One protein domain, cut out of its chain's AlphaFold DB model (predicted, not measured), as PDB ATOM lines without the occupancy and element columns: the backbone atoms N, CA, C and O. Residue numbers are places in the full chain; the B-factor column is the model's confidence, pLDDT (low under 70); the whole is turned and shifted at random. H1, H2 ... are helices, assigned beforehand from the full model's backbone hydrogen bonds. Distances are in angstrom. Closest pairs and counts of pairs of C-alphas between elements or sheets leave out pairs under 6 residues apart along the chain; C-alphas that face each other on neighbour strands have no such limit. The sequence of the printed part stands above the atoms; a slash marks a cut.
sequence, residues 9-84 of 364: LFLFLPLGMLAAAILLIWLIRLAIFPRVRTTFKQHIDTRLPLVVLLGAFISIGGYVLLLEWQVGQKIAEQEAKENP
ATOM      1  N   LEU A   9     100.466  -0.884 396.280       66.81
ATOM      2  CA  LEU A   9     100.748   0.213 395.350       66.81
ATOM      3  C   LEU A   9     101.695   1.288 395.920       66.81
ATOM      4  O   LEU A   9     102.562   1.768 395.191       66.81
ATOM      5  N   PHE A  10     101.613   1.614 397.214       69.88
ATOM      6  CA  PHE A  10     102.480   2.626 397.837       69.88
ATOM      7  C   PHE A  10     103.940   2.182 397.957       69.88
ATOM      8  O   PHE A  10     104.833   3.025 397.988       69.88
ATOM      9  N   LEU A  11     104.213   0.871 397.961       76.50
ATOM     10  CA  LEU A  11     105.584   0.355 397.949       76.50
ATOM     11  C   LEU A  11     106.283   0.638 396.612       76.50
ATOM     12  O   LEU A  11     107.500   0.809 396.581       76.50
ATOM     13  N   PHE A  12     105.535   0.759 395.512       76.75
ATOM     14  CA  PHE A  12     106.109   1.032 394.193       76.75
ATOM     15  C   PHE A  12     106.555   2.486 394.008       76.75
ATOM     16  O   PHE A  12     107.378   2.749 393.133       76.75
ATOM     17  N   LEU A  13     106.084   3.419 394.840       78.44
ATOM     18  CA  LEU A  13     106.484   4.825 394.788       78.44
ATOM     19  C   LEU A  13     107.978   5.035 395.135       78.44
ATOM     20  O   LEU A  13     108.713   5.551 394.285       78.44
ATOM     21  N   PRO A  14     108.497   4.585 396.304       82.94
ATOM     22  CA  PRO A  14     109.924   4.696 396.608       82.94
ATOM     23  C   PRO A  14     110.783   3.834 395.671       82.94
ATOM     24  O   PRO A  14     111.879   4.243 395.298       82.94
ATOM     25  N   LEU A  15     110.279   2.674 395.231       82.81
ATOM     26  CA  LEU A  15     110.938   1.811 394.241       82.81
ATOM     27  C   LEU A  15     111.074   2.499 392.872       82.81
ATOM     28  O   LEU A  15     112.137   2.427 392.256       82.81
ATOM     29  N   GLY A  16     110.044   3.216 392.419       81.00
ATOM     30  CA  GLY A  16     110.067   4.018 391.196       81.00
ATOM     31  C   GLY A  16     111.034   5.201 391.287       81.00
ATOM     32  O   GLY A  16     111.799   5.435 390.352       81.00
ATOM     33  N   MET A  17     111.079   5.898 392.429       84.50
ATOM     34  CA  MET A  17     112.054   6.972 392.677       84.50
ATOM     35  C   MET A  17     113.500   6.458 392.704       84.50
ATOM     36  O   MET A  17     114.383   7.063 392.095       84.50
ATOM     37  N   LEU A  18     113.748   5.318 393.358       87.12
ATOM     38  CA  LEU A  18     115.059   4.663 393.360       87.12
ATOM     39  C   LEU A  18     115.461   4.218 391.951       87.12
ATOM     40  O   LEU A  18     116.594   4.455 391.533       87.12
ATOM     41  N   ALA A  19     114.532   3.630 391.193       85.50
ATOM     42  CA  ALA A  19     114.768   3.247 389.808       85.50
ATOM     43  C   ALA A  19     115.103   4.465 388.932       85.50
ATOM     44  O   ALA A  19     116.071   4.411 388.171       85.50
ATOM     45  N   ALA A  20     114.379   5.579 389.091       84.00
ATOM     46  CA  ALA A  20     114.663   6.840 388.406       84.00
ATOM     47  C   ALA A  20     116.064   7.362 388.743       84.00
ATOM     48  O   ALA A  20     116.829   7.676 387.834       84.00
ATOM     49  N   ALA A  21     116.437   7.391 390.027       87.75
ATOM     50  CA  ALA A  21     117.756   7.836 390.468       87.75
ATOM     51  C   ALA A  21     118.884   6.958 389.897       87.75
ATOM     52  O   ALA A  21     119.873   7.481 389.378       87.75
ATOM     53  N   ILE A  22     118.724   5.629 389.928       88.06
ATOM     54  CA  ILE A  22     119.691   4.675 389.365       88.06
ATOM     55  C   ILE A  22     119.845   4.888 387.854       88.06
ATOM     56  O   ILE A  22     120.971   4.961 387.358       88.06
ATOM     57  N   LEU A  23     118.735   5.027 387.123       86.19
ATOM     58  CA  LEU A  23     118.739   5.227 385.672       86.19
ATOM     59  C   LEU A  23     119.390   6.574 385.306       86.19
ATOM     60  O   LEU A  23     120.208   6.636 384.390       86.19
ATOM     61  N   LEU A  24     119.129   7.630 386.081       87.88
ATOM     62  CA  LEU A  24     119.708   8.962 385.894       87.88
ATOM     63  C   LEU A  24     121.226   8.965 386.152       87.88
ATOM     64  O   LEU A  24     121.989   9.447 385.315       87.88
ATOM     65  N   ILE A  25     121.694   8.331 387.237       87.88
ATOM     66  CA  ILE A  25     123.131   8.125 387.511       87.88
ATOM     67  C   ILE A  25     123.798   7.362 386.359       87.88
ATOM     68  O   ILE A  25     124.917   7.679 385.940       87.88
ATOM     69  N   TRP A  26     123.116   6.348 385.834       85.69
ATOM     70  CA  TRP A  26     123.634   5.507 384.767       85.69
ATOM     71  C   TRP A  26     123.707   6.250 383.417       85.69
ATOM     72  O   TRP A  26     124.723   6.155 382.721       85.69
ATOM     73  N   LEU A  27     122.709   7.083 383.095       84.81
ATOM     74  CA  LEU A  27     122.725   7.994 381.941       84.81
ATOM     75  C   LEU A  27     123.834   9.046 382.045       84.81
ATOM     76  O   LEU A  27     124.559   9.260 381.073       84.81
ATOM     77  N   ILE A  28     124.029   9.648 383.224       86.75
ATOM     78  CA  ILE A  28     125.128  10.595 383.473       86.75
ATOM     79  C   ILE A  28     126.482   9.918 383.222       86.75
ATOM     80  O   ILE A  28     127.337  10.463 382.522       86.75
ATOM     81  N   ARG A  29     126.685   8.693 383.730       84.44
ATOM     82  CA  ARG A  29     127.927   7.937 383.495       84.44
ATOM     83  C   ARG A  29     128.165   7.649 382.012       84.44
ATOM     84  O   ARG A  29     129.301   7.761 381.554       84.44
ATOM     85  N   LEU A  30     127.122   7.310 381.256       82.31
ATOM     86  CA  LEU A  30     127.215   7.135 379.804       82.31
ATOM     87  C   LEU A  30     127.499   8.440 379.059       82.31
ATOM     88  O   LEU A  30     128.154   8.403 378.018       82.31
ATOM     89  N   ALA A  31     127.009   9.577 379.548       81.06
ATOM     90  CA  ALA A  31     127.276  10.881 378.952       81.06
ATOM     91  C   ALA A  31     128.748  11.291 379.112       81.06
ATOM     92  O   ALA A  31     129.346  11.768 378.151       81.06
ATOM     93  N   ILE A  32     129.329  11.045 380.291       86.75
ATOM     94  CA  ILE A  32     130.666  11.528 380.670       86.75
ATOM     95  C   ILE A  32     131.789  10.573 380.234       86.75
ATOM     96  O   ILE A  32     132.856  11.028 379.824       86.75
ATOM     97  N   PHE A  33     131.587   9.249 380.291       83.31
ATOM     98  CA  PHE A  33     132.678   8.284 380.107       83.31
ATOM     99  C   PHE A  33     132.577   7.494 378.785       83.31
ATOM    100  O   PHE A  33     131.772   6.563 378.679       83.31
ATOM    101  N   PRO A  34     133.451   7.751 377.788       75.56
ATOM    102  CA  PRO A  34     133.406   7.065 376.491       75.56
ATOM    103  C   PRO A  34     133.691   5.558 376.592       75.56
ATOM    104  O   PRO A  34     133.102   4.774 375.852       75.56
ATOM    105  N   ARG A  35     134.508   5.131 377.568       74.62
ATOM    106  CA  ARG A  35     134.777   3.706 377.845       74.62
ATOM    107  C   ARG A  35     133.520   2.935 378.273       74.62
ATOM    108  O   ARG A  35     133.354   1.775 377.908       74.62
ATOM    109  N   VAL A  36     132.605   3.585 378.996       73.25
ATOM    110  CA  VAL A  36     131.347   2.972 379.458       73.25
ATOM    111  C   VAL A  36     130.380   2.756 378.286       73.25
ATOM    112  O   VAL A  36     129.672   1.747 378.261       73.25
ATOM    113  N   ARG A  37     130.404   3.634 377.269       74.44
ATOM    114  CA  ARG A  37     129.615   3.481 376.030       74.44
ATOM    115  C   ARG A  37     130.039   2.259 375.217       74.44
ATOM    116  O   ARG A  37     129.179   1.523 374.735       74.44
ATOM    117  N   THR A  38     131.343   2.019 375.080       72.81
ATOM    118  CA  THR A  38     131.871   0.846 374.361       72.81
ATOM    119  C   THR A  38     131.514  -0.465 375.057       72.81
ATOM    120  O   THR A  38     131.055  -1.394 374.399       72.81
ATOM    121  N   THR A  39     131.613  -0.525 376.388       73.69
ATOM    122  CA  THR A  39     131.239  -1.723 377.158       73.69
ATOM    123  C   THR A  39     129.731  -1.980 377.143       73.69
ATOM    124  O   THR A  39     129.311  -3.134 377.146       73.69
ATOM    125  N   PHE A  40     128.906  -0.926 377.097       71.19
ATOM    126  CA  PHE A  40     127.454  -1.065 376.965       71.19
ATOM    127  C   PHE A  40     127.053  -1.689 375.625       71.19
ATOM    128  O   PHE A  40     126.256  -2.620 375.615       71.19
ATOM    129  N   LYS A  41     127.660  -1.245 374.515       75.12
ATOM    130  CA  LYS A  41     127.421  -1.842 373.189       75.12
ATOM    131  C   LYS A  41     127.827  -3.317 373.118       75.12
ATOM    132  O   LYS A  41     127.170  -4.080 372.426       75.12
ATOM    133  N   GLN A  42     128.875  -3.716 373.839       78.50
ATOM    134  CA  GLN A  42     129.342  -5.109 373.884       78.50
ATOM    135  C   GLN A  42     128.451  -6.038 374.729       78.50
ATOM    136  O   GLN A  42     128.492  -7.242 374.525       78.50
ATOM    137  N   HIS A  43     127.660  -5.501 375.665       75.69
ATOM    138  CA  HIS A  43     126.820  -6.275 376.595       75.69
ATOM    139  C   HIS A  43     125.352  -5.828 376.537       75.69
ATOM    140  O   HIS A  43     124.668  -5.762 377.562       75.69
ATOM    141  N   ILE A  44     124.873  -5.458 375.348       78.75
ATOM    142  CA  ILE A  44     123.539  -4.875 375.184       78.75
ATOM    143  C   ILE A  44     122.436  -5.854 375.613       78.75
ATOM    144  O   ILE A  44     121.517  -5.449 376.318       78.75
ATOM    145  N   ASP A  45     122.607  -7.145 375.326       76.88
ATOM    146  CA  ASP A  45     121.617  -8.193 375.611       76.88
ATOM    147  C   ASP A  45     121.360  -8.393 377.111       76.88
ATOM    148  O   ASP A  45     120.255  -8.736 377.520       76.88
ATOM    149  N   THR A  46     122.356  -8.124 377.960       78.00
ATOM    150  CA  THR A  46     122.213  -8.254 379.423       78.00
ATOM    151  C   THR A  46     121.749  -6.966 380.091       78.00
ATOM    152  O   THR A  46     121.122  -7.004 381.146       78.00
ATOM    153  N   ARG A  47     122.038  -5.804 379.495       78.88
ATOM    154  CA  ARG A  47     121.739  -4.500 380.105       78.88
ATOM    155  C   ARG A  47     120.422  -3.894 379.625       78.88
ATOM    156  O   ARG A  47     119.802  -3.152 380.381       78.88
ATOM    157  N   LEU A  48     119.970  -4.230 378.418       82.06
ATOM    158  CA  LEU A  48     118.663  -3.833 377.896       82.06
ATOM    159  C   LEU A  48     117.488  -4.293 378.787       82.06
ATOM    160  O   LEU A  48     116.682  -3.432 379.138       82.06
ATOM    161  N   PRO A  49     117.385  -5.564 379.235       85.31
ATOM    162  CA  PRO A  49     116.278  -5.987 380.098       85.31
ATOM    163  C   PRO A  49     116.266  -5.260 381.449       85.31
ATOM    164  O   PRO A  49     115.194  -4.941 381.954       85.31
ATOM    165  N   LEU A  50     117.434  -4.921 382.011       84.44
ATOM    166  CA  LEU A  50     117.529  -4.133 383.246       84.44
ATOM    167  C   LEU A  50     117.003  -2.703 383.050       84.44
ATOM    168  O   LEU A  50     116.281  -2.191 383.901       84.44
ATOM    169  N   VAL A  51     117.346  -2.057 381.931       85.06
ATOM    170  CA  VAL A  51     116.837  -0.715 381.599       85.06
ATOM    171  C   VAL A  51     115.325  -0.750 381.376       85.06
ATOM    172  O   VAL A  51     114.627   0.137 381.861       85.06
ATOM    173  N   VAL A  52     114.812  -1.787 380.707       88.12
ATOM    174  CA  VAL A  52     113.367  -1.996 380.523       88.12
ATOM    175  C   VAL A  52     112.669  -2.196 381.870       88.12
ATOM    176  O   VAL A  52     111.647  -1.561 382.119       88.12
ATOM    177  N   LEU A  53     113.241  -3.003 382.768       86.88
ATOM    178  CA  LEU A  53     112.714  -3.221 384.117       86.88
ATOM    179  C   LEU A  53     112.669  -1.914 384.926       86.88
ATOM    180  O   LEU A  53     111.636  -1.582 385.500       86.88
ATOM    181  N   LEU A  54     113.764  -1.146 384.947       86.00
ATOM    182  CA  LEU A  54     113.817   0.150 385.634       86.00
ATOM    183  C   LEU A  54     112.818   1.144 385.029       86.00
ATOM    184  O   LEU A  54     112.123   1.835 385.770       86.00
ATOM    185  N   GLY A  55     112.698   1.179 383.701       87.62
ATOM    186  CA  GLY A  55     111.697   1.983 383.000       87.62
ATOM    187  C   GLY A  55     110.266   1.611 383.388       87.62
ATOM    188  O   GLY A  55     109.451   2.501 383.621       87.62
ATOM    189  N   ALA A  56     109.970   0.317 383.542       87.94
ATOM    190  CA  ALA A  56     108.668  -0.152 384.005       87.94
ATOM    191  C   ALA A  56     108.360   0.333 385.434       87.94
ATOM    192  O   ALA A  56     107.280   0.870 385.671       87.94
ATOM    193  N   PHE A  57     109.316   0.239 386.367       84.50
ATOM    194  CA  PHE A  57     109.140   0.759 387.732       84.50
ATOM    195  C   PHE A  57     108.932   2.277 387.770       84.50
ATOM    196  O   PHE A  57     108.073   2.757 388.508       84.50
ATOM    197  N   ILE A  58     109.670   3.034 386.955       87.44
ATOM    198  CA  ILE A  58     109.488   4.488 386.830       87.44
ATOM    199  C   ILE A  58     108.099   4.807 386.268       87.44
ATOM    200  O   ILE A  58     107.420   5.685 386.790       87.44
ATOM    201  N   SER A  59     107.652   4.078 385.238       87.38
ATOM    202  CA  SER A  59     106.326   4.262 384.640       87.38
ATOM    203  C   SER A  59     105.202   3.988 385.642       87.38
ATOM    204  O   SER A  59     104.241   4.751 385.694       87.38
ATOM    205  N   ILE A  60     105.324   2.931 386.453       86.12
ATOM    206  CA  ILE A  60     104.348   2.604 387.502       86.12
ATOM    207  C   ILE A  60     104.341   3.696 388.578       86.12
ATOM    208  O   ILE A  60     103.275   4.206 388.915       86.12
ATOM    209  N   GLY A  61     105.512   4.109 389.077       82.56
ATOM    210  CA  GLY A  61     105.612   5.182 390.073       82.56
ATOM    211  C   GLY A  61     105.054   6.518 389.567       82.56
ATOM    212  O   GLY A  61     104.322   7.195 390.283       82.56
ATOM    213  N   GLY A  62     105.329   6.868 388.306       86.50
ATOM    214  CA  GLY A  62     104.777   8.059 387.658       86.50
ATOM    215  C   GLY A  62     103.254   8.004 387.495       86.50
ATOM    216  O   GLY A  62     102.582   9.007 387.719       86.50
ATOM    217  N   TYR A  63     102.700   6.833 387.166       87.56
ATOM    218  CA  TYR A  63     101.251   6.634 387.095       87.56
ATOM    219  C   TYR A  63     100.579   6.800 388.467       87.56
ATOM    220  O   TYR A  63      99.551   7.467 388.558       87.56
ATOM    221  N   VAL A  64     101.181   6.268 389.539       86.38
ATOM    222  CA  VAL A  64     100.679   6.448 390.916       86.38
ATOM    223  C   VAL A  64     100.666   7.928 391.313       86.38
ATOM    224  O   VAL A  64      99.635   8.411 391.768       86.38
ATOM    225  N   LEU A  65     101.750   8.674 391.060       86.69
ATOM    226  CA  LEU A  65     101.801  10.122 391.329       86.69
ATOM    227  C   LEU A  65     100.714  10.899 390.574       86.69
ATOM    228  O   LEU A  65     100.118  11.834 391.108       86.69
ATOM    229  N   LEU A  66     100.448  10.516 389.324       89.38
ATOM    230  CA  LEU A  66      99.417  11.150 388.508       89.38
ATOM    231  C   LEU A  66      98.010  10.862 389.047       89.38
ATOM    232  O   LEU A  66      97.177  11.768 389.082       89.38
ATOM    233  N   LEU A  67      97.750   9.632 389.503       87.88
ATOM    234  CA  LEU A  67      96.491   9.272 390.156       87.88
ATOM    235  C   LEU A  67      96.288  10.035 391.467       87.88
ATOM    236  O   LEU A  67      95.211  10.587 391.674       87.88
ATOM    237  N   GLU A  68      97.307  10.105 392.326       84.25
ATOM    238  CA  GLU A  68      97.248  10.878 393.574       84.25
ATOM    239  C   GLU A  68      96.935  12.348 393.304       84.25
ATOM    240  O   GLU A  68      96.074  12.929 393.962       84.25
ATOM    241  N   TRP A  69      97.575  12.937 392.293       86.44
ATOM    242  CA  TRP A  69      97.308  14.314 391.902       86.44
ATOM    243  C   TRP A  69      95.863  14.511 391.419       86.44
ATOM    244  O   TRP A  69      95.196  15.447 391.857       86.44
ATOM    245  N   GLN A  70      95.340  13.617 390.573       89.56
ATOM    246  CA  GLN A  70      93.953  13.693 390.097       89.56
ATOM    247  C   GLN A  70      92.929  13.504 391.220       89.56
ATOM    248  O   GLN A  70      91.917  14.205 391.257       89.56
ATOM    249  N   VAL A  71      93.175  12.561 392.132       86.06
ATOM    250  CA  VAL A  71      92.325  12.340 393.308       86.06
ATOM    251  C   VAL A  71      92.376  13.559 394.225       86.06
ATOM    252  O   VAL A  71      91.328  14.030 394.653       86.06
ATOM    253  N   GLY A  72      93.562  14.128 394.452       82.75
ATOM    254  CA  GLY A  72      93.739  15.345 395.241       82.75
ATOM    255  C   GLY A  72      92.973  16.543 394.677       82.75
ATOM    256  O   GLY A  72      92.326  17.253 395.439       82.75
ATOM    257  N   GLN A  73      92.969  16.735 393.352       86.88
ATOM    258  CA  GLN A  73      92.162  17.784 392.710       86.88
ATOM    259  C   GLN A  73      90.662  17.569 392.941       86.88
ATOM    260  O   GLN A  73      89.968  18.497 393.342       86.88
ATOM    261  N   LYS A  74      90.165  16.338 392.761       83.25
ATOM    262  CA  LYS A  74      88.747  16.019 392.995       83.25
ATOM    263  C   LYS A  74      88.334  16.223 394.451       83.25
ATOM    264  O   LYS A  74      87.249  16.735 394.699       83.25
ATOM    265  N   ILE A  75      89.195  15.843 395.397       80.38
ATOM    266  CA  ILE A  75      88.965  16.071 396.828       80.38
ATOM    267  C   ILE A  75      88.919  17.573 397.110       80.38
ATOM    268  O   ILE A  75      87.964  18.029 397.718       80.38
ATOM    269  N   ALA A  76      89.877  18.354 396.604       79.75
ATOM    270  CA  ALA A  76      89.902  19.802 396.808       79.75
ATOM    271  C   ALA A  76      88.671  20.505 396.204       79.75
ATOM    272  O   ALA A  76      88.108  21.416 396.810       79.75
ATOM    273  N   GLU A  77      88.222  20.073 395.023       82.81
ATOM    274  CA  GLU A  77      86.983  20.564 394.411       82.81
ATOM    275  C   GLU A  77      85.750  20.212 395.248       82.81
ATOM    276  O   GLU A  77      84.849  21.040 395.397       82.81
ATOM    277  N   GLN A  78      85.694  18.997 395.798       79.62
ATOM    278  CA  GLN A  78      84.592  18.571 396.652       79.62
ATOM    279  C   GLN A  78      84.593  19.318 397.990       79.62
ATOM    280  O   GLN A  78      83.562  19.862 398.375       79.62
ATOM    281  N   GLU A  79      85.749  19.444 398.638       79.38
ATOM    282  CA  GLU A  79      85.914  20.224 399.865       79.38
ATOM    283  C   GLU A  79      85.506  21.685 399.656       79.38
ATOM    284  O   GLU A  79      84.865  22.262 400.529       79.38
ATOM    285  N   ALA A  80      85.799  22.281 398.494       78.94
ATOM    286  CA  ALA A  80      85.378  23.644 398.168       78.94
ATOM    287  C   ALA A  80      83.856  23.784 397.975       78.94
ATOM    288  O   ALA A  80      83.297  24.844 398.264       78.94
ATOM    289  N   LYS A  81      83.178  22.735 397.486       82.50
ATOM    290  CA  LYS A  81      81.709  22.698 397.377       82.50
ATOM    291  C   LYS A  81      81.039  22.492 398.732       82.50
ATOM    292  O   LYS A  81      80.005  23.101 398.985       82.50
ATOM    293  N   GLU A  82      81.621  21.645 399.575       85.75
ATOM    294  CA  GLU A  82      81.122  21.355 400.922       85.75
ATOM    295  C   GLU A  82      81.454  22.490 401.901       85.75
ATOM    296  O   GLU A  82      80.707  22.703 402.846       85.75
ATOM    297  N   ASN A  83      82.499  23.286 401.641       91.62
ATOM    298  CA  ASN A  83      82.923  24.383 402.515       91.62
ATOM    299  C   ASN A  83      82.916  25.773 401.842       91.62
ATOM    300  O   ASN A  83      83.960  26.437 401.753       91.62
ATOM    301  N   PRO A  84      81.768  26.255 401.328       94.00
ATOM    302  CA  PRO A  84      81.712  27.529 400.631       94.00
ATOM    303  C   PRO A  84      81.851  28.715 401.596       94.00
ATOM    304  O   PRO A  84      81.403  28.691 402.741       94.00
TER     305      PRO A  84
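AT A GLANCE: This is residues 9 to 84 of the 364 residues of an uncharacterized protein of Neisseria zoodegmatis (UniProt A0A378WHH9). Two long helices, H1 and H3, cross obliquely near Gly 16 and Ile 58, and the short helix H2 joins their spread ends, making a narrow triangle of helices. H3 runs on past the crossing, and its residues 66 to 82, with 83 and 84, stick out as a long free arm that makes much of the length. The printed part has 76 residues with three named helices in the order H1, H2, H3 and no named strand; the class is all helix. The whole is extended, with a radius of gyration of the C-alphas of 18.7 A, and spans 63 by 22 by 14 A.

IN THESE COORDINATES: H1, residues 9 to 32, begins at C-alpha 9 (100.748, 0.213, 395.350) and is 35.2 A long. H2 is residues 34 to 42. H3, residues 44 to 82, runs 56.1 A from C-alpha 44 (123.539, -4.875, 375.184) to C-alpha 82 (81.122, 21.355, 400.922).

HOW THE PARTS SIT: H1 touches residues 51 to 65 of H3, at a steep tilt of 49 degrees, opposite ways; their closest C-alphas, those of Gly 16 and Ile 58, are 4.4 A apart. H1, with residues 29 to 30, and H2 only just touch, with 3 pairs of C-alphas within 8 A, and only at the corner; the closest C-alphas are those of Leu 30 and Arg 37, 5.8 A. H2 and H3 are close but not clearly touching, about perpendicular at 76 degrees; their closest C-alphas, those of Phe 40 and Arg 47, are 7.4 A apart. Every O i to N i+4 pair is within hydrogen-bond range in H2, against 17 of 20 in H1 and 33 of 35 in H3.

THE WHOLE: The C-alphas farthest apart are those of Gln 42 and Pro 84, 63.6 A. The printed part has no cut, and both links are tight. Mean pLDDT of the printed part is 82.7; residues 9 to 10 are under 70.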